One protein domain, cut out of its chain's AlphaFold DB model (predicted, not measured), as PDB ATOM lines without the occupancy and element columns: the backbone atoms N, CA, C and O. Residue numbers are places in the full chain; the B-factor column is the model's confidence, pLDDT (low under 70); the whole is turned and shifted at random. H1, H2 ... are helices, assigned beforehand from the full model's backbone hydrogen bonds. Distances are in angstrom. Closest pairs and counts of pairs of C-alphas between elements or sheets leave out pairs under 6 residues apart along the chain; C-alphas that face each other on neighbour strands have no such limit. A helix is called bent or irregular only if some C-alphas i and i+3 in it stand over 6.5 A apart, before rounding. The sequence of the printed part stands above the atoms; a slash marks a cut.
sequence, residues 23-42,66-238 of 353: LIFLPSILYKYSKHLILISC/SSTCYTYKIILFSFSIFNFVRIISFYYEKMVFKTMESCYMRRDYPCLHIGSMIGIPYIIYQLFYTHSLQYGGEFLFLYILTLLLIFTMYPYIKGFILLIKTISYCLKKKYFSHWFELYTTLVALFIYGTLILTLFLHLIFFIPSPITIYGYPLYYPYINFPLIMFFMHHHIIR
ATOM      1  N   LEU A  23     105.735 132.146 118.526       87.19
ATOM      2  CA  LEU A  23     106.461 131.263 119.456       87.19
ATOM      3  C   LEU A  23     106.244 129.766 119.196       87.19
ATOM      4  O   LEU A  23     107.097 128.958 119.573       87.19
ATOM      5  N   ILE A  24     105.121 129.386 118.577       86.89
ATOM      6  CA  ILE A  24     104.852 127.999 118.176       86.89
ATOM      7  C   ILE A  24     105.741 127.592 116.994       86.89
ATOM      8  O   ILE A  24     106.339 126.515 117.034       86.89
ATOM      9  N   PHE A  25     105.848 128.457 115.978       87.72
ATOM     10  CA  PHE A  25     106.544 128.179 114.712       87.72
ATOM     11  C   PHE A  25     107.957 128.770 114.620       87.72
ATOM     12  O   PHE A  25     108.650 128.560 113.623       87.72
ATOM     13  N   LEU A  26     108.413 129.488 115.650       87.30
ATOM     14  CA  LEU A  26     109.739 130.102 115.691       87.30
ATOM     15  C   LEU A  26     110.877 129.105 115.411       87.30
ATOM     16  O   LEU A  26     111.795 129.495 114.687       87.30
ATOM     17  N   PRO A  27     110.844 127.838 115.887       86.18
ATOM     18  CA  PRO A  27     111.904 126.891 115.559       86.18
ATOM     19  C   PRO A  27     111.955 126.566 114.058       86.18
ATOM     20  O   PRO A  27     113.037 126.607 113.478       86.18
ATOM     21  N   SER A  28     110.810 126.337 113.399       86.15
ATOM     22  CA  SER A  28     110.742 126.154 111.939       86.15
ATOM     23  C   SER A  28     111.273 127.367 111.171       86.15
ATOM     24  O   SER A  28     112.023 127.215 110.211       86.15
ATOM     25  N   ILE A  29     110.893 128.579 111.589       85.52
ATOM     26  CA  ILE A  29     111.312 129.819 110.921       85.52
ATOM     27  C   ILE A  29     112.826 129.997 111.041       85.52
ATOM     28  O   ILE A  29     113.495 130.218 110.035       85.52
ATOM     29  N   LEU A  30     113.375 129.873 112.253       84.06
ATOM     30  CA  LEU A  30     114.811 130.028 112.480       84.06
ATOM     31  C   LEU A  30     115.615 128.961 111.736       84.06
ATOM     32  O   LEU A  30     116.640 129.290 111.146       84.06
ATOM     33  N   TYR A  31     115.112 127.723 111.692       82.22
ATOM     34  CA  TYR A  31     115.729 126.658 110.909       82.22
ATOM     35  C   TYR A  31     115.801 127.017 109.418       82.22
ATOM     36  O   TYR A  31     116.837 126.813 108.783       82.22
ATOM     37  N   LYS A  32     114.713 127.556 108.845       82.35
ATOM     38  CA  LYS A  32     114.660 127.924 107.422       82.35
ATOM     39  C   LYS A  32     115.815 128.830 107.025       82.35
ATOM     40  O   LYS A  32     116.480 128.590 106.023       82.35
ATOM     41  N   TYR A  33     116.070 129.848 107.839       80.79
ATOM     42  CA  TYR A  33     117.120 130.824 107.572       80.79
ATOM     43  C   TYR A  33     118.517 130.303 107.911       80.79
ATOM     44  O   TYR A  33     119.482 130.635 107.226       80.79
ATOM     45  N   SER A  34     118.649 129.452 108.928       81.07
ATOM     46  CA  SER A  34     119.947 128.894 109.305       81.07
ATOM     47  C   SER A  34     120.436 127.774 108.399       81.07
ATOM     48  O   SER A  34     121.638 127.531 108.365       81.07
ATOM     49  N   LYS A  35     119.534 127.067 107.696       80.60
ATOM     50  CA  LYS A  35     119.890 125.937 106.823       80.60
ATOM     51  C   LYS A  35     121.029 126.319 105.871       80.60
ATOM     52  O   LYS A  35     122.024 125.604 105.784       80.60
ATOM     53  N   HIS A  36     120.924 127.493 105.253       77.91
ATOM     54  CA  HIS A  36     121.936 128.026 104.339       77.91
ATOM     55  C   HIS A  36     123.289 128.282 105.023       77.91
ATOM     56  O   HIS A  36     124.331 127.932 104.479       77.91
ATOM     57  N   LEU A  37     123.295 128.826 106.245       78.95
ATOM     58  CA  LEU A  37     124.531 129.059 107.007       78.95
ATOM     59  C   LEU A  37     125.223 127.747 107.400       78.95
ATOM     60  O   LEU A  37     126.452 127.661 107.387       78.95
ATOM     61  N   ILE A  38     124.442 126.716 107.735       79.74
ATOM     62  CA  ILE A  38     124.975 125.396 108.085       79.74
ATOM     63  C   ILE A  38     125.618 124.746 106.858       79.74
ATOM     64  O   ILE A  38     126.751 124.278 106.979       79.74
ATOM     65  N   LEU A  39     124.955 124.786 105.694       78.56
ATOM     66  CA  LEU A  39     125.499 124.281 104.425       78.56
ATOM     67  C   LEU A  39     126.860 124.915 104.106       78.56
ATOM     68  O   LEU A  39     127.833 124.194 103.893       78.56
ATOM     69  N   ILE A  40     126.971 126.245 104.198       72.41
ATOM     70  CA  ILE A  40     128.239 126.970 103.986       72.41
ATOM     71  C   ILE A  40     129.327 126.478 104.945       72.41
ATOM     72  O   ILE A  40     130.474 126.299 104.553       72.41
ATOM     73  N   SER A  41     128.979 126.226 106.208       77.32
ATOM     74  CA  SER A  41     129.950 125.768 107.206       77.32
ATOM     75  C   SER A  41     130.447 124.332 106.981       77.32
ATOM     76  O   SER A  41     131.432 123.928 107.602       77.32
ATOM     77  N   CYS A  42     129.726 123.530 106.194       76.70
ATOM     78  CA  CYS A  42     130.101 122.162 105.834       76.70
ATOM     79  C   CYS A  42     130.964 122.110 104.574       76.70
ATOM     80  O   CYS A  42     131.662 121.118 104.376       76.70
ATOM     81  N   SER A  66     123.393 114.968 102.664       64.35
ATOM     82  CA  SER A  66     123.715 113.629 103.180       64.35
ATOM     83  C   SER A  66     125.035 113.525 103.956       64.35
ATOM     84  O   SER A  66     125.357 112.457 104.479       64.35
ATOM     85  N   SER A  67     125.830 114.596 104.041       73.91
ATOM     86  CA  SER A  67     127.117 114.550 104.744       73.91
ATOM     87  C   SER A  67     126.927 114.408 106.259       73.91
ATOM     88  O   SER A  67     126.068 115.051 106.867       73.91
ATOM     89  N   THR A  68     127.776 113.605 106.909       76.40
ATOM     90  CA  THR A  68     127.760 113.450 108.375       76.40
ATOM     91  C   THR A  68     127.957 114.794 109.078       76.40
ATOM     92  O   THR A  68     127.277 115.079 110.060       76.40
ATOM     93  N   CYS A  69     128.821 115.660 108.533       80.64
ATOM     94  CA  CYS A  69     129.056 117.016 109.027       80.64
ATOM     95  C   CYS A  69     127.764 117.848 109.081       80.64
ATOM     96  O   CYS A  69     127.467 118.452 110.116       80.64
ATOM     97  N   TYR A  70     126.984 117.851 107.995       80.99
ATOM     98  CA  TYR A  70     125.714 118.570 107.933       80.99
ATOM     99  C   TYR A  70     124.715 118.018 108.952       80.99
ATOM    100  O   TYR A  70     124.174 118.788 109.746       80.99
ATOM    101  N   THR A  71     124.561 116.692 109.014       78.64
ATOM    102  CA  THR A  71     123.692 116.012 109.983       78.64
ATOM    103  C   THR A  71     124.060 116.375 111.425       78.64
ATOM    104  O   THR A  71     123.212 116.838 112.185       78.64
ATOM    105  N   TYR A  72     125.335 116.290 111.817       82.19
ATOM    106  CA  TYR A  72     125.766 116.655 113.171       82.19
ATOM    107  C   TYR A  72     125.470 118.112 113.525       82.19
ATOM    108  O   TYR A  72     124.906 118.402 114.587       82.19
ATOM    109  N   LYS A  73     125.829 119.039 112.630       84.49
ATOM    110  CA  LYS A  73     125.626 120.469 112.868       84.49
ATOM    111  C   LYS A  73     124.149 120.816 112.943       84.49
ATOM    112  O   LYS A  73     123.756 121.567 113.834       84.49
ATOM    113  N   ILE A  74     123.327 120.249 112.065       84.79
ATOM    114  CA  ILE A  74     121.904 120.562 112.034       84.79
ATOM    115  C   ILE A  74     121.163 120.025 113.252       84.79
ATOM    116  O   ILE A  74     120.291 120.721 113.767       84.79
ATOM    117  N   ILE A  75     121.545 118.860 113.783       81.85
ATOM    118  CA  ILE A  75     120.975 118.311 115.024       81.85
ATOM    119  C   ILE A  75     121.271 119.242 116.200       81.85
ATOM    120  O   ILE A  75     120.346 119.677 116.889       81.85
ATOM    121  N   LEU A  76     122.552 119.563 116.423       84.73
ATOM    122  CA  LEU A  76     122.981 120.402 117.545       84.73
ATOM    123  C   LEU A  76     122.372 121.798 117.461       84.73
ATOM    124  O   LEU A  76     121.903 122.343 118.462       84.73
ATOM    125  N   PHE A  77     122.335 122.358 116.256       86.68
ATOM    126  CA  PHE A  77     121.760 123.667 116.014       86.68
ATOM    127  C   PHE A  77     120.238 123.671 116.219       86.68
ATOM    128  O   PHE A  77     119.720 124.531 116.931       86.68
ATOM    129  N   SER A  78     119.523 122.671 115.692       83.32
ATOM    130  CA  SER A  78     118.067 122.543 115.865       83.32
ATOM    131  C   SER A  78     117.684 122.348 117.329       83.32
ATOM    132  O   SER A  78     116.752 122.986 117.817       83.32
ATOM    133  N   PHE A  79     118.431 121.517 118.062       86.04
ATOM    134  CA  PHE A  79     118.247 121.362 119.502       86.04
ATOM    135  C   PHE A  79     118.521 122.674 120.246       86.04
ATOM    136  O   PHE A  79     117.741 123.059 121.119       86.04
ATOM    137  N   SER A  80     119.584 123.398 119.892       87.16
ATOM    138  CA  SER A  80     119.930 124.679 120.521       87.16
ATOM    139  C   SER A  80     118.845 125.734 120.303       87.16
ATOM    140  O   SER A  80     118.392 126.353 121.267       87.16
ATOM    141  N   ILE A  81     118.356 125.882 119.066       88.00
ATOM    142  CA  ILE A  81     117.221 126.759 118.747       88.00
ATOM    143  C   ILE A  81     115.996 126.359 119.546       88.00
ATOM    144  O   ILE A  81     115.379 127.217 120.177       88.00
ATOM    145  N   PHE A  82     115.629 125.076 119.524       88.75
ATOM    146  CA  PHE A  82     114.439 124.619 120.225       88.75
ATOM    147  C   PHE A  82     114.519 124.978 121.709       88.75
ATOM    148  O   PHE A  82     113.567 125.535 122.248       88.75
ATOM    149  N   ASN A  83     115.653 124.721 122.370       88.69
ATOM    150  CA  ASN A  83     115.828 125.057 123.782       88.69
ATOM    151  C   ASN A  83     115.768 126.563 124.037       88.69
ATOM    152  O   ASN A  83     115.129 126.987 124.998       88.69
ATOM    153  N   PHE A  84     116.373 127.379 123.172       89.03
ATOM    154  CA  PHE A  84     116.302 128.834 123.282       89.03
ATOM    155  C   PHE A  84     114.856 129.342 123.179       89.03
ATOM    156  O   PHE A  84     114.364 130.028 124.079       89.03
ATOM    157  N   VAL A  85     114.135 128.932 122.129       89.01
ATOM    158  CA  VAL A  85     112.708 129.246 121.953       89.01
ATOM    159  C   VAL A  85     111.897 128.720 123.135       89.01
ATOM    160  O   VAL A  85     110.991 129.398 123.624       89.01
ATOM    161  N   ARG A  86     112.240 127.532 123.644       88.68
ATOM    162  CA  ARG A  86     111.547 126.916 124.769       88.68
ATOM    163  C   ARG A  86     111.704 127.727 126.046       88.68
ATOM    164  O   ARG A  86     110.690 127.979 126.690       88.68
ATOM    165  N   ILE A  87     112.909 128.188 126.378       88.59
ATOM    166  CA  ILE A  87     113.160 129.055 127.539       88.59
ATOM    167  C   ILE A  87     112.283 130.307 127.452       88.59
ATOM    168  O   ILE A  87     111.545 130.601 128.394       88.59
ATOM    169  N   ILE A  88     112.280 130.991 126.303       88.21
ATOM    170  CA  ILE A  88     111.444 132.182 126.081       88.21
ATOM    171  C   ILE A  88     109.959 131.842 126.253       88.21
ATOM    172  O   ILE A  88     109.238 132.514 126.991       88.21
ATOM    173  N   SER A  89     109.496 130.769 125.611       89.24
ATOM    174  CA  SER A  89     108.094 130.360 125.690       89.24
ATOM    175  C   SER A  89     107.672 129.915 127.092       89.24
ATOM    176  O   SER A  89     106.540 130.167 127.479       89.24
ATOM    177  N   PHE A  90     108.567 129.340 127.896       88.72
ATOM    178  CA  PHE A  90     108.288 128.980 129.285       88.72
ATOM    179  C   PHE A  90     108.107 130.225 130.167       88.72
ATOM    180  O   PHE A  90     107.203 130.276 131.005       88.72
ATOM    181  N   TYR A  91     108.919 131.267 129.960       87.06
ATOM    182  CA  TYR A  91     108.688 132.560 130.610       87.06
ATOM    183  C   TYR A  91     107.344 133.157 130.198       87.06
ATOM    184  O   TYR A  91     106.594 133.624 131.060       87.06
ATOM    185  N   TYR A  92     107.012 133.084 128.908       85.99
ATOM    186  CA  TYR A  92     105.715 133.515 128.402       85.99
ATOM    187  C   TYR A  92     104.559 132.731 129.043       85.99
ATOM    188  O   TYR A  92     103.634 133.347 129.565       85.99
ATOM    189  N   GLU A  93     104.631 131.400 129.121       87.37
ATOM    190  CA  GLU A  93     103.644 130.559 129.814       87.37
ATOM    191  C   GLU A  93     103.469 130.969 131.274       87.37
ATOM    192  O   GLU A  93     102.342 131.104 131.746       87.37
ATOM    193  N   LYS A  94     104.567 131.229 131.991       85.62
ATOM    194  CA  LYS A  94     104.521 131.677 133.387       85.62
ATOM    195  C   LYS A  94     103.852 133.045 133.523       85.62
ATOM    196  O   LYS A  94     103.102 133.259 134.475       85.62
ATOM    197  N   MET A  95     104.114 133.973 132.601       84.00
ATOM    198  CA  MET A  95     103.439 135.273 132.573       84.00
ATOM    199  C   MET A  95     101.949 135.112 132.278       84.00
ATOM    200  O   MET A  95     101.124 135.610 133.041       84.00
ATOM    201  N   VAL A  96     101.597 134.354 131.238       81.43
ATOM    202  CA  VAL A  96     100.208 134.059 130.869       81.43
ATOM    203  C   VAL A  96      99.473 133.403 132.039       81.43
ATOM    204  O   VAL A  96      98.400 133.865 132.425       81.43
ATOM    205  N   PHE A  97     100.079 132.406 132.680       82.53
ATOM    206  CA  PHE A  97      99.529 131.733 133.851       82.53
ATOM    207  C   PHE A  97      99.283 132.688 135.023       82.53
ATOM    208  O   PHE A  97      98.258 132.577 135.686       82.53
ATOM    209  N   LYS A  98     100.184 133.650 135.268       78.52
ATOM    210  CA  LYS A  98      99.994 134.686 136.297       78.52
ATOM    211  C   LYS A  98      98.878 135.672 135.948       78.52
ATOM    212  O   LYS A  98      98.189 136.133 136.849       78.52
ATOM    213  N   THR A  99      98.723 136.017 134.668       73.24
ATOM    214  CA  THR A  99      97.644 136.917 134.218       73.24
ATOM    215  C   THR A  99      96.276 136.245 134.225       73.24
ATOM    216  O   THR A  99      95.260 136.921 134.362       73.24
ATOM    217  N   MET A 100      96.230 134.918 134.092       70.77
ATOM    218  CA  MET A 100      95.017 134.157 134.334       70.77
ATOM    219  C   MET A 100      94.784 134.108 135.842       70.77
ATOM    220  O   MET A 100      95.579 133.521 136.573       70.77
ATOM    221  N   GLU A 101      93.669 134.656 136.325       65.32
ATOM    222  CA  GLU A 101      93.205 134.307 137.665       65.32
ATOM    223  C   GLU A 101      93.013 132.788 137.715       65.32
ATOM    224  O   GLU A 101      92.125 132.212 137.080       65.32
ATOM    225  N   SER A 102      93.947 132.108 138.375       67.11
ATOM    226  CA  SER A 102      94.033 130.661 138.303       67.11
ATOM    227  C   SER A 102      92.955 130.050 139.184       67.11
ATOM    228  O   SER A 102      92.984 130.175 140.413       67.11
ATOM    229  N   CYS A 103      91.998 129.379 138.537       73.89
ATOM    230  CA  CYS A 103      91.073 128.492 139.221       73.89
ATOM    231  C   CYS A 103      91.857 127.400 139.962       73.89
ATOM    232  O   CYS A 103      93.009 127.107 139.629       73.89
ATOM    233  N   TYR A 104      91.227 126.783 140.961       72.94
ATOM    234  CA  TYR A 104      91.877 125.797 141.826       72.94
ATOM    235  C   TYR A 104      92.593 124.697 141.017       72.94
ATOM    236  O   TYR A 104      93.774 124.442 141.217       72.94
ATOM    237  N   MET A 105      91.926 124.144 139.997       74.99
ATOM    238  CA  MET A 105      92.513 123.095 139.154       74.99
ATOM    239  C   MET A 105      93.721 123.540 138.326       74.99
ATOM    240  O   MET A 105      94.637 122.750 138.115       74.99
ATOM    241  N   ARG A 106      93.749 124.794 137.862       78.48
ATOM    242  CA  ARG A 106      94.910 125.336 137.140       78.48
ATOM    243  C   ARG A 106      96.104 125.533 138.069       78.48
ATOM    244  O   ARG A 106      97.233 125.414 137.612       78.48
ATOM    245  N   ARG A 107      95.873 125.818 139.356       75.57
ATOM    246  CA  ARG A 107      96.945 125.927 140.359       75.57
ATOM    247  C   ARG A 107      97.572 124.579 140.672       75.57
ATOM    248  O   ARG A 107      98.793 124.488 140.684       75.57
ATOM    249  N   ASP A 108      96.745 123.559 140.866       76.07
ATOM    250  CA  ASP A 108      97.222 122.213 141.191       76.07
ATOM    251  C   ASP A 108      97.938 121.556 140.004       76.07
ATOM    252  O   ASP A 108      98.898 120.805 140.182       76.07
ATOM    253  N   TYR A 109      97.497 121.863 138.779       77.97
ATOM    254  CA  TYR A 109      98.042 121.285 137.553       77.97
ATOM    255  C   TYR A 109      98.342 122.359 136.501       77.97
ATOM    256  O   TYR A 109      97.626 122.455 135.500       77.97
ATOM    257  N   PRO A 110      99.422 123.141 136.672       74.72
ATOM    258  CA  PRO A 110      99.729 124.265 135.794       74.72
ATOM    259  C   PRO A 110     100.324 123.843 134.443       74.72
ATOM    260  O   PRO A 110     100.519 124.698 133.594       74.72
ATOM    261  N   CYS A 111     100.660 122.563 134.228       77.56
ATOM    262  CA  CYS A 111     101.259 122.048 132.979       77.56
ATOM    263  C   CYS A 111     102.477 122.864 132.478       77.56
ATOM    264  O   CYS A 111     102.729 122.984 131.285       77.56
ATOM    265  N   LEU A 112     103.257 123.425 133.409       78.48
ATOM    266  CA  LEU A 112     104.492 124.157 133.124       78.48
ATOM    267  C   LEU A 112     105.649 123.162 132.992       78.48
ATOM    268  O   LEU A 112     106.389 122.914 133.944       78.48
ATOM    269  N   HIS A 113     105.794 122.553 131.819       75.66
ATOM    270  CA  HIS A 113     106.889 121.620 131.549       75.66
ATOM    271  C   HIS A 113     108.031 122.348 130.849       75.66
ATOM    272  O   HIS A 113     107.840 122.825 129.739       75.66
ATOM    273  N   ILE A 114     109.242 122.394 131.416       67.93
ATOM    274  CA  ILE A 114     110.406 122.942 130.687       67.93
ATOM    275  C   ILE A 114     110.597 122.186 129.364       67.93
ATOM    276  O   ILE A 114     110.887 122.801 128.350       67.93
ATOM    277  N   GLY A 115     110.333 120.875 129.336       71.79
ATOM    278  CA  GLY A 115     110.168 120.095 128.104       71.79
ATOM    279  C   GLY A 115     111.437 119.852 127.280       71.79
ATOM    280  O   GLY A 115     111.388 119.065 126.341       71.79
ATOM    281  N   SER A 116     112.573 120.438 127.665       74.32
ATOM    282  CA  SER A 116     113.887 120.243 127.031       74.32
ATOM    283  C   SER A 116     114.365 118.787 127.042       74.32
ATOM    284  O   SER A 116     115.074 118.365 126.133       74.32
ATOM    285  N   MET A 117     113.925 117.997 128.025       83.14
ATOM    286  CA  MET A 117     114.303 116.587 128.182       83.14
ATOM    287  C   MET A 117     113.899 115.706 126.993       83.14
ATOM    288  O   MET A 117     114.562 114.709 126.731       83.14
ATOM    289  N   ILE A 118     112.866 116.086 126.231       83.79
ATOM    290  CA  ILE A 118     112.451 115.347 125.024       83.79
ATOM    291  C   ILE A 118     113.499 115.422 123.911       83.79
ATOM    292  O   ILE A 118     113.568 114.534 123.064       83.79
ATOM    293  N   GLY A 119     114.377 116.424 123.943       84.28
ATOM    294  CA  GLY A 119     115.470 116.489 122.985       84.28
ATOM    295  C   GLY A 119     116.595 115.494 123.238       84.28
ATOM    296  O   GLY A 119     117.373 115.250 122.324       84.28
ATOM    297  N   ILE A 120     116.669 114.876 124.423       86.58
ATOM    298  CA  ILE A 120     117.697 113.870 124.711       86.58
ATOM    299  C   ILE A 120     117.488 112.618 123.836       86.58
ATOM    300  O   ILE A 120     118.410 112.292 123.091       86.58
ATOM    301  N   PRO A 121     116.306 111.954 123.826       88.77
ATOM    302  CA  PRO A 121     116.032 110.873 122.878       88.77
ATOM    303  C   PRO A 121     116.285 111.265 121.421       88.77
ATOM    304  O   PRO A 121     116.903 110.508 120.683       88.77
ATOM    305  N   TYR A 122     115.862 112.464 121.015       87.26
ATOM    306  CA  TYR A 122     116.062 112.942 119.648       87.26
ATOM    307  C   TYR A 122     117.544 113.025 119.263       87.26
ATOM    308  O   TYR A 122     117.937 112.506 118.221       87.26
ATOM    309  N   ILE A 123     118.373 113.650 120.106       87.54
ATOM    310  CA  ILE A 123     119.815 113.746 119.865       87.54
ATOM    311  C   ILE A 123     120.429 112.347 119.833       87.54
ATOM    312  O   ILE A 123     121.201 112.044 118.929       87.54
ATOM    313  N   ILE A 124     120.077 111.485 120.791       88.54
ATOM    314  CA  ILE A 124     120.626 110.129 120.863       88.54
ATOM    315  C   ILE A 124     120.296 109.348 119.590       88.54
ATOM    316  O   ILE A 124     121.208 108.775 118.998       88.54
ATOM    317  N   TYR A 125     119.038 109.374 119.137       87.80
ATOM    318  CA  TYR A 125     118.633 108.755 117.874       87.80
ATOM    319  C   TYR A 125     119.501 109.259 116.721       87.80
ATOM    320  O   TYR A 125     120.183 108.481 116.066       87.80
ATOM    321  N   GLN A 126     119.559 110.573 116.524       85.03
ATOM    322  CA  GLN A 126     120.228 111.147 115.362       85.03
ATOM    323  C   GLN A 126     121.758 110.955 115.358       85.03
ATOM    324  O   GLN A 126     122.351 110.799 114.294       85.03
ATOM    325  N   LEU A 127     122.415 110.954 116.526       86.06
ATOM    326  CA  LEU A 127     123.873 110.790 116.618       86.06
ATOM    327  C   LEU A 127     124.319 109.324 116.527       86.06
ATOM    328  O   LEU A 127     125.356 109.030 115.928       86.06
ATOM    329  N   PHE A 128     123.570 108.414 117.155       87.33
ATOM    330  CA  PHE A 128     124.023 107.043 117.391       87.33
ATOM    331  C   PHE A 128     123.305 105.993 116.542       87.33
ATOM    332  O   PHE A 128     123.825 104.885 116.436       87.33
ATOM    333  N   TYR A 129     122.171 106.305 115.905       86.54
ATOM    334  CA  TYR A 129     121.438 105.323 115.096       86.54
ATOM    335  C   TYR A 129     122.287 104.772 113.944       86.54
ATOM    336  O   TYR A 129     122.374 103.561 113.769       86.54
ATOM    337  N   THR A 130     122.999 105.639 113.218       85.05
ATOM    338  CA  THR A 130     123.884 105.231 112.111       85.05
ATOM    339  C   THR A 130     125.006 104.299 112.572       85.05
ATOM    340  O   THR A 130     125.301 103.312 111.904       85.05
ATOM    341  N   HIS A 131     125.587 104.564 113.743       86.27
ATOM    342  CA  HIS A 131     126.601 103.708 114.356       86.27
ATOM    343  C   HIS A 131     125.997 102.374 114.801       86.27
ATOM    344  O   HIS A 131     126.551 101.312 114.539       86.27
ATOM    345  N   SER A 132     124.830 102.415 115.442       87.77
ATOM    346  CA  SER A 132     124.119 101.218 115.886       87.77
ATOM    347  C   SER A 132     123.783 100.282 114.721       87.77
ATOM    348  O   SER A 132     123.978  99.072 114.844       87.77
ATOM    349  N   LEU A 133     123.376 100.844 113.578       86.56
ATOM    350  CA  LEU A 133     123.135 100.106 112.340       86.56
ATOM    351  C   LEU A 133     124.416  99.422 111.831       86.56
ATOM    352  O   LEU A 133     124.389  98.239 111.503       86.56
ATOM    353  N   GLN A 134     125.549 100.134 111.819       87.73
ATOM    354  CA  GLN A 134     126.840  99.589 111.370       87.73
ATOM    355  C   GLN A 134     127.320  98.403 112.218       87.73
ATOM    356  O   GLN A 134     127.896  97.462 111.680       87.73
ATOM    357  N   TYR A 135     127.066  98.426 113.529       89.82
ATOM    358  CA  TYR A 135     127.447  97.345 114.444       89.82
ATOM    359  C   TYR A 135     126.367  96.261 114.616       89.82
ATOM    360  O   TYR A 135     126.547  95.353 115.425       89.82
ATOM    361  N   GLY A 136     125.230  96.346 113.910       88.23
ATOM    362  CA  GLY A 136     124.113  95.401 114.056       88.23
ATOM    363  C   GLY A 136     123.394  95.465 115.414       88.23
ATOM    364  O   GLY A 136     122.636  94.564 115.763       88.23
ATOM    365  N   GLY A 137     123.616  96.525 116.194       89.22
ATOM    366  CA  GLY A 137     123.051  96.725 117.532       89.22
ATOM    367  C   GLY A 137     121.699  97.446 117.548       89.22
ATOM    368  O   GLY A 137     121.289  97.927 118.607       89.22
ATOM    369  N   GLU A 138     121.028  97.562 116.398       89.88
ATOM    370  CA  GLU A 138     119.840  98.406 116.202       89.88
ATOM    371  C   GLU A 138     118.715  98.088 117.195       89.88
ATOM    372  O   GLU A 138     118.152  98.991 117.813       89.88
ATOM    373  N   PHE A 139     118.423  96.803 117.413       90.71
ATOM    374  CA  PHE A 139     117.358  96.385 118.325       90.71
ATOM    375  C   PHE A 139     117.609  96.845 119.769       90.71
ATOM    376  O   PHE A 139     116.724  97.420 120.406       90.71
ATOM    377  N   LEU A 140     118.827  96.631 120.281       92.00
ATOM    378  CA  LEU A 140     119.205  97.044 121.636       92.00
ATOM    379  C   LEU A 140     119.141  98.571 121.773       92.00
ATOM    380  O   LEU A 140     118.650  99.092 122.776       92.00
ATOM    381  N   PHE A 141     119.601  99.287 120.747       92.25
ATOM    382  CA  PHE A 141     119.567 100.741 120.709       92.25
ATOM    383  C   PHE A 141     118.137 101.290 120.757       92.25
ATOM    384  O   PHE A 141     117.826 102.114 121.619       92.25
ATOM    385  N   LEU A 142     117.247 100.793 119.893       91.64
ATOM    386  CA  LEU A 142     115.839 101.195 119.869       91.64
ATOM    387  C   LEU A 142     115.121 100.848 121.178       91.64
ATOM    388  O   LEU A 142     114.292 101.628 121.651       91.64
ATOM    389  N   TYR A 143     115.463  99.721 121.808       91.71
ATOM    390  CA  TYR A 143     114.924  99.344 123.114       91.71
ATOM    391  C   TYR A 143     115.309 100.348 124.214       91.71
ATOM    392  O   TYR A 143     114.437 100.867 124.917       91.71
ATOM    393  N   ILE A 144     116.599 100.688 124.334       92.17
ATOM    394  CA  ILE A 144     117.089 101.675 125.314       92.17
ATOM    395  C   ILE A 144     116.470 103.052 125.049       92.17
ATOM    396  O   ILE A 144     116.015 103.726 125.978       92.17
ATOM    397  N   LEU A 145     116.406 103.457 123.780       91.73
ATOM    398  CA  LEU A 145     115.800 104.719 123.378       91.73
ATOM    399  C   LEU A 145     114.313 104.782 123.747       91.73
ATOM    400  O   LEU A 145     113.846 105.808 124.240       91.73
ATOM    401  N   THR A 146     113.581 103.681 123.566       92.09
ATOM    402  CA  THR A 146     112.165 103.579 123.940       92.09
ATOM    403  C   THR A 146     111.977 103.770 125.444       92.09
ATOM    404  O   THR A 146     111.108 104.540 125.858       92.09
ATOM    405  N   LEU A 147     112.814 103.140 126.276       92.19
ATOM    406  CA  LEU A 147     112.772 103.335 127.730       92.19
ATOM    407  C   LEU A 147     113.017 104.801 128.108       92.19
ATOM    408  O   LEU A 147     112.245 105.383 128.872       92.19
ATOM    409  N   LEU A 148     114.047 105.424 127.531       91.90
ATOM    410  CA  LEU A 148     114.342 106.839 127.757       91.90
ATOM    411  C   LEU A 148     113.178 107.742 127.314       91.90
ATOM    412  O   LEU A 148     112.829 108.710 127.999       91.90
ATOM    413  N   LEU A 149     112.543 107.418 126.189       91.63
ATOM    414  CA  LEU A 149     111.400 108.167 125.691       91.63
ATOM    415  C   LEU A 149     110.193 108.061 126.628       91.63
ATOM    416  O   LEU A 149     109.555 109.072 126.903       91.63
ATOM    417  N   ILE A 150     109.909 106.880 127.185       91.47
ATOM    418  CA  ILE A 150     108.836 106.704 128.176       91.47
ATOM    419  C   ILE A 150     109.074 107.609 129.394       91.47
ATOM    420  O   ILE A 150     108.150 108.297 129.832       91.47
ATOM    421  N   PHE A 151     110.308 107.676 129.907       91.35
ATOM    422  CA  PHE A 151     110.643 108.553 131.034       91.35
ATOM    423  C   PHE A 151     110.482 110.038 130.698       91.35
ATOM    424  O   PHE A 151     109.908 110.795 131.482       91.35
ATOM    425  N   THR A 152     110.952 110.467 129.526       89.89
ATOM    426  CA  THR A 152     110.867 111.878 129.107       89.89
ATOM    427  C   THR A 152     109.438 112.304 128.748       89.89
ATOM    428  O   THR A 152     109.060 113.451 128.999       89.89
ATOM    429  N   MET A 153     108.613 111.382 128.239       90.02
ATOM    430  CA  MET A 153     107.204 111.606 127.895       90.02
ATOM    431  C   MET A 153     106.245 111.448 129.082       90.02
ATOM    432  O   MET A 153     105.125 111.965 129.033       90.02
ATOM    433  N   TYR A 154     106.666 110.793 130.168       90.76
ATOM    434  CA  TYR A 154     105.868 110.575 131.378       90.76
ATOM    435  C   TYR A 154     105.075 111.804 131.870       90.76
ATOM    436  O   TYR A 154     103.873 111.656 132.106       90.76
ATOM    437  N   PRO A 155     105.652 113.018 132.014       89.25
ATOM    438  CA  PRO A 155     104.884 114.183 132.460       89.25
ATOM    439  C   PRO A 155     103.700 114.524 131.539       89.25
ATOM    440  O   PRO A 155     102.631 114.878 132.038       89.25
ATOM    441  N   TYR A 156     103.853 114.356 130.224       89.70
ATOM    442  CA  TYR A 156     102.799 114.611 129.237       89.70
ATOM    443  C   TYR A 156     101.723 113.525 129.279       89.70
ATOM    444  O   TYR A 156     100.532 113.829 129.282       89.70
ATOM    445  N   ILE A 157     102.132 112.259 129.403       91.11
ATOM    446  CA  ILE A 157     101.211 111.123 129.550       91.11
ATOM    447  C   ILE A 157     100.399 111.260 130.845       91.11
ATOM    448  O   ILE A 157      99.177 111.105 130.842       91.11
ATOM    449  N   LYS A 158     101.047 111.621 131.958       90.89
ATOM    450  CA  LYS A 158     100.382 111.890 133.239       90.89
ATOM    451  C   LYS A 158      99.370 113.033 133.114       90.89
ATOM    452  O   LYS A 158      98.258 112.910 133.631       90.89
ATOM    453  N   GLY A 159      99.738 114.111 132.417       89.01
ATOM    454  CA  GLY A 159      98.838 115.220 132.093       89.01
ATOM    455  C   GLY A 159      97.612 114.754 131.306       89.01
ATOM    456  O   GLY A 159      96.482 115.020 131.710       89.01
ATOM    457  N   PHE A 160      97.817 113.967 130.250       92.49
ATOM    458  CA  PHE A 160      96.738 113.409 129.435       92.49
ATOM    459  C   PHE A 160      95.766 112.536 130.240       92.49
ATOM    460  O   PHE A 160      94.553 112.741 130.188       92.49
ATOM    461  N   ILE A 161      96.283 111.596 131.038       92.63
ATOM    462  CA  ILE A 161      95.459 110.711 131.879       92.63
ATOM    463  C   ILE A 161      94.617 111.531 132.865       92.63
ATOM    464  O   ILE A 161      93.442 111.228 133.094       92.63
ATOM    465  N   LEU A 162      95.194 112.584 133.449       89.86
ATOM    466  CA  LEU A 162      94.462 113.486 134.331       89.86
ATOM    467  C   LEU A 162      93.339 114.217 133.586       89.86
ATOM    468  O   LEU A 162      92.226 114.299 134.109       89.86
ATOM    469  N   LEU A 163      93.603 114.720 132.378       91.58
ATOM    470  CA  LEU A 163      92.598 115.382 131.545       91.58
ATOM    471  C   LEU A 163      91.449 114.430 131.183       91.58
ATOM    472  O   LEU A 163      90.288 114.816 131.313       91.58
ATOM    473  N   ILE A 164      91.740 113.167 130.846       92.75
ATOM    474  CA  ILE A 164      90.712 112.138 130.613       92.75
ATOM    475  C   ILE A 164      89.835 111.948 131.853       92.75
ATOM    476  O   ILE A 164      88.604 111.965 131.751       92.75
ATOM    477  N   LYS A 165      90.440 111.779 133.038       91.71
ATOM    478  CA  LYS A 165      89.697 111.603 134.301       91.71
ATOM    479  C   LYS A 165      88.808 112.812 134.601       91.71
ATOM    480  O   LYS A 165      87.656 112.659 135.003       91.71
ATOM    481  N   THR A 166      89.344 114.000 134.352       88.02
ATOM    482  CA  THR A 166      88.710 115.308 134.553       88.02
ATOM    483  C   THR A 166      87.497 115.476 133.627       88.02
ATOM    484  O   THR A 166      86.392 115.742 134.099       88.02
ATOM    485  N   ILE A 167      87.647 115.201 132.327       89.70
ATOM    486  CA  ILE A 167      86.546 115.241 131.350       89.70
ATOM    487  C   ILE A 167      85.496 114.161 131.643       89.70
ATOM    488  O   ILE A 167      84.296 114.440 131.615       89.70
ATOM    489  N   SER A 168      85.920 112.947 131.997       90.52
ATOM    490  CA  SER A 168      85.003 111.863 132.378       90.52
ATOM    491  C   SER A 168      84.140 112.249 133.583       90.52
ATOM    492  O   SER A 168      82.940 111.968 133.619       90.52
ATOM    493  N   TYR A 169      84.727 112.932 134.568       87.88
ATOM    494  CA  TYR A 169      83.988 113.479 135.701       87.88
ATOM    495  C   TYR A 169      83.013 114.592 135.274       87.88
ATOM    496  O   TYR A 169      81.845 114.562 135.678       87.88
ATOM    497  N   CYS A 170      83.447 115.525 134.416       87.49
ATOM    498  CA  CYS A 170      82.587 116.569 133.842       87.49
ATOM    499  C   CYS A 170      81.342 115.998 133.161       87.49
ATOM    500  O   CYS A 170      80.237 116.495 133.392       87.49
ATOM    501  N   LEU A 171      81.524 114.958 132.344       88.16
ATOM    502  CA  LEU A 171      80.450 114.273 131.627       88.16
ATOM    503  C   LEU A 171      79.439 113.662 132.601       88.16
ATOM    504  O   LEU A 171      78.248 113.968 132.530       88.16
ATOM    505  N   LYS A 172      79.914 112.887 133.586       88.38
ATOM    506  CA  LYS A 172      79.054 112.253 134.603       88.38
ATOM    507  C   LYS A 172      78.254 113.267 135.421       88.38
ATOM    508  O   LYS A 172      77.121 112.995 135.812       88.38
ATOM    509  N   LYS A 173      78.833 114.435 135.711       85.40
ATOM    510  CA  LYS A 173      78.203 115.473 136.540       85.40
ATOM    511  C   LYS A 173      77.526 116.587 135.736       85.40
ATOM    512  O   LYS A 173      77.050 117.531 136.367       85.40
ATOM    513  N   LYS A 174      77.438 116.490 134.402       84.52
ATOM    514  CA  LYS A 174      76.854 117.518 133.515       84.52
ATOM    515  C   LYS A 174      77.415 118.918 133.820       84.52
ATOM    516  O   LYS A 174      76.690 119.791 134.293       84.52
ATOM    517  N   TYR A 175      78.735 119.078 133.684       82.51
ATOM    518  CA  TYR A 175      79.424 120.362 133.902       82.51
ATOM    519  C   TYR A 175      79.230 121.354 132.755       82.51
ATOM    520  O   TYR A 175      79.155 122.549 133.011       82.51
ATOM    521  N   PHE A 176      79.141 120.863 131.521       80.80
ATOM    522  CA  PHE A 176      78.967 121.702 130.340       80.80
ATOM    523  C   PHE A 176      77.516 122.173 130.234       80.80
ATOM    524  O   PHE A 176      76.599 121.349 130.225       80.80
ATOM    525  N   SER A 177      77.317 123.489 130.171       77.93
ATOM    526  CA  SER A 177      76.005 124.104 129.934       77.93
ATOM    527  C   SER A 177      75.625 124.035 128.455       77.93
ATOM    528  O   SER A 177      74.470 123.767 128.123       77.93
ATOM    529  N   HIS A 178      76.607 124.227 127.572       83.91
ATOM    530  CA  HIS A 178      76.439 124.215 126.126       83.91
ATOM    531  C   HIS A 178      77.155 123.021 125.488       83.91
ATOM    532  O   HIS A 178      78.312 122.731 125.790       83.91
ATOM    533  N   TRP A 179      76.488 122.369 124.530       85.40
ATOM    534  CA  TRP A 179      77.054 121.259 123.750       85.40
ATOM    535  C   TRP A 179      78.347 121.637 123.017       85.40
ATOM    536  O   TRP A 179      79.238 120.806 122.874       85.40
ATOM    537  N   PHE A 180      78.470 122.902 122.602       89.01
ATOM    538  CA  PHE A 180      79.663 123.418 121.934       89.01
ATOM    539  C   PHE A 180      80.917 123.343 122.821       89.01
ATOM    540  O   PHE A 180      81.961 122.909 122.348       89.01
ATOM    541  N   GLU A 181      80.813 123.682 124.111       86.75
ATOM    542  CA  GLU A 181      81.946 123.608 125.049       86.75
ATOM    543  C   GLU A 181      82.399 122.162 125.281       86.75
ATOM    544  O   GLU A 181      83.593 121.870 125.389       86.75
ATOM    545  N   LEU A 182      81.442 121.231 125.328       88.95
ATOM    546  CA  LEU A 182      81.755 119.811 125.406       88.95
ATOM    547  C   LEU A 182      82.495 119.351 124.141       88.95
ATOM    548  O   LEU A 182      83.513 118.671 124.233       88.95
ATOM    549  N   TYR A 183      82.009 119.742 122.963       91.72
ATOM    550  CA  TYR A 183      82.644 119.374 121.702       91.72
ATOM    551  C   TYR A 183      84.070 119.931 121.599       91.72
ATOM    552  O   TYR A 183      85.003 119.178 121.322       91.72
ATOM    553  N   THR A 184      84.281 121.216 121.901       91.00
ATOM    554  CA  THR A 184      85.613 121.837 121.814       91.00
ATOM    555  C   THR A 184      86.598 121.234 122.811       91.00
ATOM    556  O   THR A 184      87.767 121.051 122.477       91.00
ATOM    557  N   THR A 185      86.148 120.867 124.017       91.23
ATOM    558  CA  THR A 185      87.009 120.200 125.008       91.23
ATOM    559  C   THR A 185      87.371 118.771 124.614       91.23
ATOM    560  O   THR A 185      88.515 118.366 124.824       91.23
ATOM    561  N   LEU A 186      86.451 118.022 123.996       93.41
ATOM    562  CA  LEU A 186      86.743 116.696 123.442       93.41
ATOM    563  C   LEU A 186      87.717 116.769 122.260       93.41
ATOM    564  O   LEU A 186      88.663 115.986 122.209       93.41
ATOM    565  N   VAL A 187      87.540 117.734 121.354       94.00
ATOM    566  CA  VAL A 187      88.475 117.969 120.241       94.00
ATOM    567  C   VAL A 187      89.861 118.352 120.767       94.00
ATOM    568  O   VAL A 187      90.859 117.793 120.321       94.00
ATOM    569  N   ALA A 188      89.944 119.239 121.763       92.49
ATOM    570  CA  ALA A 188      91.216 119.604 122.387       92.49
ATOM    571  C   ALA A 188      91.906 118.398 123.048       92.49
ATOM    572  O   ALA A 188      93.119 118.232 122.909       92.49
ATOM    573  N   LEU A 189      91.148 117.526 123.726       93.90
ATOM    574  CA  LEU A 189      91.677 116.287 124.301       93.90
ATOM    575  C   LEU A 189      92.201 115.342 123.212       93.90
ATOM    576  O   LEU A 189      93.274 114.763 123.370       93.90
ATOM    577  N   PHE A 190      91.468 115.200 122.108       94.53
ATOM    578  CA  PHE A 190      91.884 114.381 120.973       94.53
ATOM    579  C   PHE A 190      93.183 114.902 120.345       94.53
ATOM    580  O   PHE A 190      94.118 114.129 120.137       94.53
ATOM    581  N   ILE A 191      93.293 116.215 120.116       92.23
ATOM    582  CA  ILE A 191      94.527 116.837 119.612       92.23
ATOM    583  C   ILE A 191      95.686 116.613 120.594       92.23
ATOM    584  O   ILE A 191      96.780 116.244 120.185       92.23
ATOM    585  N   TYR A 192      95.453 116.757 121.901       92.32
ATOM    586  CA  TYR A 192      96.474 116.481 122.915       92.32
ATOM    587  C   TYR A 192      96.969 115.024 122.846       92.32
ATOM    588  O   TYR A 192      98.173 114.767 122.812       92.32
ATOM    589  N   GLY A 193      96.050 114.055 122.800       93.23
ATOM    590  CA  GLY A 193      96.394 112.631 122.736       93.23
ATOM    591  C   GLY A 193      97.129 112.254 121.448       93.23
ATOM    592  O   GLY A 193      98.143 111.558 121.494       93.23
ATOM    593  N   THR A 194      96.655 112.757 120.306       91.01
ATOM    594  CA  THR A 194      97.301 112.530 119.006       91.01
ATOM    595  C   THR A 194      98.699 113.133 118.957       91.01
ATOM    596  O   THR A 194      99.606 112.434 118.528       91.01
ATOM    597  N   LEU A 195      98.919 114.343 119.485       90.00
ATOM    598  CA  LEU A 195     100.251 114.958 119.552       90.00
ATOM    599  C   LEU A 195     101.253 114.127 120.365       90.00
ATOM    600  O   LEU A 195     102.405 113.991 119.953       90.00
ATOM    601  N   ILE A 196     100.831 113.549 121.499       90.74
ATOM    602  CA  ILE A 196     101.679 112.625 122.277       90.74
ATOM    603  C   ILE A 196     102.041 111.407 121.441       90.74
ATOM    604  O   ILE A 196     103.211 111.036 121.385       90.74
ATOM    605  N   LEU A 197     101.044 110.790 120.807       90.25
ATOM    606  CA  LEU A 197     101.240 109.577 120.027       90.25
ATOM    607  C   LEU A 197     102.152 109.831 118.822       90.25
ATOM    608  O   LEU A 197     103.097 109.080 118.607       90.25
ATOM    609  N   THR A 198     101.914 110.903 118.067       88.08
ATOM    610  CA  THR A 198     102.740 111.260 116.907       88.08
ATOM    611  C   THR A 198     104.161 111.602 117.322       88.08
ATOM    612  O   THR A 198     105.095 111.192 116.644       88.08
ATOM    613  N   LEU A 199     104.350 112.305 118.445       87.72
ATOM    614  CA  LEU A 199     105.683 112.607 118.967       87.72
ATOM    615  C   LEU A 199     106.417 111.329 119.386       87.72
ATOM    616  O   LEU A 199     107.594 111.170 119.079       87.72
ATOM    617  N   PHE A 200     105.712 110.408 120.043       89.31
ATOM    618  CA  PHE A 200     106.264 109.122 120.449       89.31
ATOM    619  C   PHE A 200     106.695 108.279 119.240       89.31
ATOM    620  O   PHE A 200     107.834 107.824 119.176       89.31
ATOM    621  N   LEU A 201     105.809 108.128 118.251       87.03
ATOM    622  CA  LEU A 201     106.090 107.382 117.022       87.03
ATOM    623  C   LEU A 201     107.222 108.016 116.210       87.03
ATOM    624  O   LEU A 201     108.080 107.301 115.699       87.03
ATOM    625  N   HIS A 202     107.251 109.346 116.120       85.70
ATOM    626  CA  HIS A 202     108.302 110.058 115.404       85.70
ATOM    627  C   HIS A 202     109.679 109.860 116.055       85.70
ATOM    628  O   HIS A 202     110.653 109.612 115.355       85.70
ATOM    629  N   LEU A 203     109.770 109.925 117.386       85.87
ATOM    630  CA  LEU A 203     111.053 109.803 118.089       85.87
ATOM    631  C   LEU A 203     111.610 108.371 118.132       85.87
ATOM    632  O   LEU A 203     112.811 108.217 118.327       85.87
ATOM    633  N   ILE A 204     110.771 107.344 117.954       85.28
ATOM    634  CA  ILE A 204     111.212 105.936 117.901       85.28
ATOM    635  C   ILE A 204     111.479 105.485 116.468       85.28
ATOM    636  O   ILE A 204     112.538 104.935 116.183       85.28
ATOM    637  N   PHE A 205     110.505 105.677 115.579       81.81
ATOM    638  CA  PHE A 205     110.516 105.085 114.239       81.81
ATOM    639  C   PHE A 205     110.944 106.065 113.148       81.81
ATOM    640  O   PHE A 205     110.955 105.695 111.979       81.81
ATOM    641  N   PHE A 206     111.218 107.325 113.501       77.18
ATOM    642  CA  PHE A 206     111.514 108.394 112.547       77.18
ATOM    643  C   PHE A 206     110.477 108.503 111.418       77.18
ATOM    644  O   PHE A 206     110.788 108.893 110.295       77.18
ATOM    645  N   ILE A 207     109.212 108.172 111.717       73.96
ATOM    646  CA  ILE A 207     108.128 108.273 110.740       73.96
ATOM    647  C   ILE A 207     107.968 109.758 110.391       73.96
ATOM    648  O   ILE A 207     107.697 110.568 111.292       73.96
ATOM    649  N   PRO A 208     108.146 110.151 109.117       67.70
ATOM    650  CA  PRO A 208     107.936 111.528 108.714       67.70
ATOM    651  C   PRO A 208     106.454 111.871 108.871       67.70
ATOM    652  O   PRO A 208     105.574 111.123 108.445       67.70
ATOM    653  N   SER A 209     106.163 113.023 109.480       69.11
ATOM    654  CA  SER A 209     104.807 113.567 109.410       69.11
ATOM    655  C   SER A 209     104.539 114.005 107.968       69.11
ATOM    656  O   SER A 209     105.344 114.767 107.427       69.11
ATOM    657  N   PRO A 210     103.416 113.599 107.351       72.37
ATOM    658  CA  PRO A 210     103.050 114.087 106.024       72.37
ATOM    659  C   PRO A 210     102.691 115.579 106.042       72.37
ATOM    660  O   PRO A 210     102.640 116.226 104.999       72.37
ATOM    661  N   ILE A 211     102.419 116.142 107.225       78.17
ATOM    662  CA  ILE A 211     101.961 117.519 107.366       78.17
ATOM    663  C   ILE A 211     103.170 118.434 107.528       78.17
ATOM    664  O   ILE A 211     103.904 118.340 108.518       78.17
ATOM    665  N   THR A 212     103.339 119.352 106.577       77.74
ATOM    666  CA  THR A 212     104.374 120.387 106.601       77.74
ATOM    667  C   THR A 212     103.757 121.786 106.676       77.74
ATOM    668  O   THR A 212     102.722 122.061 106.073       77.74
ATOM    669  N   ILE A 213     104.385 122.688 107.434       72.03
ATOM    670  CA  ILE A 213     104.070 124.122 107.486       72.03
ATOM    671  C   ILE A 213     105.360 124.892 107.194       72.03
ATOM    672  O   ILE A 213     106.407 124.604 107.768       72.03
ATOM    673  N   TYR A 214     105.301 125.861 106.277       68.19
ATOM    674  CA  TYR A 214     106.474 126.605 105.781       68.19
ATOM    675  C   TYR A 214     107.616 125.719 105.242       68.19
ATOM    676  O   TYR A 214     108.772 126.142 105.238       68.19
ATOM    677  N   GLY A 215     107.296 124.503 104.784       73.34
ATOM    678  CA  GLY A 215     108.270 123.510 104.318       73.34
ATOM    679  C   GLY A 215     108.863 122.625 105.420       73.34
ATOM    680  O   GLY A 215     109.658 121.747 105.107       73.34
ATOM    681  N   TYR A 216     108.467 122.808 106.687       74.21
ATOM    682  CA  TYR A 216     108.942 121.998 107.812       74.21
ATOM    683  C   TYR A 216     107.863 121.084 108.358       74.21
ATOM    684  O   TYR A 216     106.705 121.493 108.456       74.21
ATOM    685  N   PRO A 217     108.218 119.854 108.742       78.42
ATOM    686  CA  PRO A 217     107.240 118.901 109.216       78.42
ATOM    687  C   PRO A 217     106.759 119.250 110.624       78.42
ATOM    688  O   PRO A 217     107.490 119.816 111.443       78.42
ATOM    689  N   LEU A 218     105.508 118.894 110.913       78.94
ATOM    690  CA  LEU A 218     104.866 119.211 112.184       78.94
ATOM    691  C   LEU A 218     105.252 118.266 113.325       78.94
ATOM    692  O   LEU A 218     104.405 117.580 113.893       78.94
ATOM    693  N   TYR A 219     106.534 118.230 113.671       81.89
ATOM    694  CA  TYR A 219     107.041 117.431 114.782       81.89
ATOM    695  C   TYR A 219     108.241 118.098 115.472       81.89
ATOM    696  O   TYR A 219     108.764 119.122 115.029       81.89
ATOM    697  N   TYR A 220     108.671 117.537 116.601       82.61
ATOM    698  CA  TYR A 220     109.863 117.980 117.329       82.61
ATOM    699  C   TYR A 220     111.158 117.731 116.528       82.61
ATOM    700  O   TYR A 220     111.381 116.588 116.144       82.61
ATOM    701  N   PRO A 221     112.068 118.707 116.341       83.21
ATOM    702  CA  PRO A 221     112.215 119.958 117.098       83.21
ATOM    703  C   PRO A 221     111.635 121.207 116.409       83.21
ATOM    704  O   PRO A 221     111.850 122.320 116.885       83.21
ATOM    705  N   TYR A 222     110.907 121.057 115.301       84.60
ATOM    706  CA  TYR A 222     110.427 122.180 114.485       84.60
ATOM    707  C   TYR A 222     109.243 122.927 115.107       84.60
ATOM    708  O   TYR A 222     109.090 124.127 114.895       84.60
ATOM    709  N   ILE A 223     108.429 122.245 115.915       86.14
ATOM    710  CA  ILE A 223     107.331 122.867 116.661       86.14
ATOM    711  C   ILE A 223     107.644 122.918 118.151       86.14
ATOM    712  O   ILE A 223     108.058 121.926 118.755       86.14
ATOM    713  N   ASN A 224     107.292 124.039 118.779       88.23
ATOM    714  CA  ASN A 224     107.214 124.173 120.230       88.23
ATOM    715  C   ASN A 224     106.005 123.414 120.825       88.23
ATOM    716  O   ASN A 224     105.034 124.008 121.299       88.23
ATOM    717  N   PHE A 225     106.038 122.079 120.773       87.11
ATOM    718  CA  PHE A 225     104.933 121.239 121.241       87.11
ATOM    719  C   PHE A 225     104.560 121.457 122.726       87.11
ATOM    720  O   PHE A 225     103.360 121.430 123.004       87.11
ATOM    721  N   PRO A 226     105.477 121.732 123.690       89.71
ATOM    722  CA  PRO A 226     105.079 121.941 125.083       89.71
ATOM    723  C   PRO A 226     104.140 123.135 125.237       89.71
ATOM    724  O   PRO A 226     103.189 123.066 126.012       89.71
ATOM    725  N   LEU A 227     104.355 124.188 124.442       89.04
ATOM    726  CA  LEU A 227     103.502 125.371 124.429       89.04
ATOM    727  C   LEU A 227     102.091 125.048 123.913       89.04
ATOM    728  O   LEU A 227     101.100 125.501 124.487       89.04
ATOM    729  N   ILE A 228     101.975 124.218 122.872       89.25
ATOM    730  CA  ILE A 228     100.672 123.748 122.373       89.25
ATOM    731  C   ILE A 228      99.949 122.947 123.463       89.25
ATOM    732  O   ILE A 228      98.775 123.196 123.746       89.25
ATOM    733  N   MET A 229     100.661 122.027 124.117       90.33
ATOM    734  CA  MET A 229     100.113 121.211 125.200       90.33
ATOM    735  C   MET A 229      99.656 122.063 126.381       90.33
ATOM    736  O   MET A 229      98.568 121.831 126.910       90.33
ATOM    737  N   PHE A 230     100.428 123.087 126.745       90.04
ATOM    738  CA  PHE A 230     100.059 124.054 127.772       90.04
ATOM    739  C   PHE A 230      98.718 124.728 127.449       90.04
ATOM    740  O   PHE A 230      97.828 124.762 128.304       90.04
ATOM    741  N   PHE A 231      98.525 125.216 126.219       88.67
ATOM    742  CA  PHE A 231      97.268 125.863 125.827       88.67
ATOM    743  C   PHE A 231      96.082 124.903 125.805       88.67
ATOM    744  O   PHE A 231      95.023 125.242 126.337       88.67
ATOM    745  N   MET A 232      96.254 123.704 125.245       89.76
ATOM    746  CA  MET A 232      95.200 122.685 125.205       89.76
ATOM    747  C   MET A 232      94.781 122.262 126.617       89.76
ATOM    748  O   MET A 232      93.591 122.240 126.938       89.76
ATOM    749  N   HIS A 233      95.753 122.020 127.499       90.63
ATOM    750  CA  HIS A 233      95.517 121.683 128.903       90.63
ATOM    751  C   HIS A 233      94.716 122.775 129.625       90.63
ATOM    752  O   HIS A 233      93.709 122.496 130.277       90.63
ATOM    753  N   HIS A 234      95.093 124.045 129.454       87.83
ATOM    754  CA  HIS A 234      94.373 125.163 130.070       87.83
ATOM    755  C   HIS A 234      92.992 125.403 129.471       87.83
ATOM    756  O   HIS A 234      92.088 125.826 130.201       87.83
ATOM    757  N   HIS A 235      92.821 125.154 128.173       86.95
ATOM    758  CA  HIS A 235      91.521 125.229 127.519       86.95
ATOM    759  C   HIS A 235      90.547 124.234 128.155       86.95
ATOM    760  O   HIS A 235      89.461 124.633 128.571       86.95
ATOM    761  N   ILE A 236      90.975 122.981 128.341       86.56
ATOM    762  CA  ILE A 236      90.150 121.929 128.949       86.56
ATOM    763  C   ILE A 236      89.789 122.268 130.401       86.56
ATOM    764  O   ILE A 236      88.636 122.120 130.801       86.56
ATOM    765  N   ILE A 237      90.741 122.775 131.190       85.25
ATOM    766  CA  ILE A 237      90.524 123.072 132.618       85.25
ATOM    767  C   ILE A 237      89.699 124.358 132.847       85.25
ATOM    768  O   ILE A 237      89.324 124.675 133.974       85.25
ATOM    769  N   ARG A 238      89.365 125.119 131.796       81.09
ATOM    770  CA  ARG A 238      88.610 126.379 131.927       81.09
ATOM    771  C   ARG A 238      87.174 126.193 132.435       81.09
ATOM    772  O   ARG A 238      86.604 127.143 132.965       81.09
TER     773      ARG A 238
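Overview. This is residues 23 to 42 and 66 to 238 of the 353 residues of an uncharacterized protein of Strongyloides stercoralis (UniProt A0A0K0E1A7). Helices running mostly lengthwise make an elongated bundle: the long, bent helix H5 lies along one side, H1 and H2 lie side by side along another, and the short H7 sits between H2 and the helices H5b and H6. The H4 and H5a hairpin makes one end of the body with the start of H2, while H5b, H6 and H7 pack together at the other end. The printed part has 193 residues, with seven named helices, H1 to H7 in chain order, and no named strand; its class is all helix. It is compact, with a radius of gyration of the C-alphas of 18.7 A, and spans 58 by 35 by 28 A.

Arrangement. H5, residues 138 to 172, was assigned as one helix by its hydrogen bonds but is bent, with C-alphas 152 and 155 7.2 A apart; its arms H5a, residues 138 to 152, and H5b, residues 155 to 172, stand at a steep tilt of 56 degrees. H4, residues 116 to 134, forms a helical hairpin with H5a at a shallow tilt of 2 degrees; the closest C-alphas, of Ser 132 and Glu 138, are 5.1 A apart. H6, residues 179 to 205, forms a hairpin with H5b, closest at Phe 160 and Gly 193, C-alphas 6.8 A apart. H7, residues 225 to 237, forms a hairpin with H6, closest at Thr 185 and Ile 236, C-alphas 5.3 A apart. H2, residues 68 to 99, touches H4 with residues 72 to 86 alone, closest at Asn 83 and Ser 116, C-alphas 6.1 A apart. H1, residues 23 to 42, touches H2, opposite ways at a shallow tilt of 23 degrees, closest at Pro 27 and Phe 82, C-alphas 5.8 A apart. H3, residues 104 to 108, only just touches H7, with 3 pairs of C-alphas within 8 A, the closest Arg 106 and Ile 237 at 6.7 A. H1 and H5a are apart. Every O i to N i+4 pair is within hydrogen-bond range in H2, H3, H5a, H5b, H6 and H7, but 12 of 16 are in H1 and 10 of 15 in H4.

Along the chain. H1 begins at C-alpha 23 (106.461, 131.263, 119.456) and spans 28.8 A; it is irregular, with C-alphas 24 and 27 7.6 A apart. H2 spans 46.1 A, H6 38.4 A and H4 29.0 A; H4 is irregular, with C-alphas 127 and 130 7.2 A apart. H5a spans 20.7 A and H5b 26.0 A. H7 spans 18.5 A and ends at C-alpha 237 (90.524, 123.072, 132.618).

Size, cuts and confidence. The C-alphas farthest apart, of Ile 40 and Lys 173, are 60.8 A apart. Residues 43 to 65 are not printed, and C-alphas 42 and 66 are 11.0 A apart across the cut. The link from H6 to H7, residues 206 to 224, is long. The mean pLDDT of the printed part is 84.8; residues 66, 101 to 102, 114, 208 to 209 and 214 are under 70.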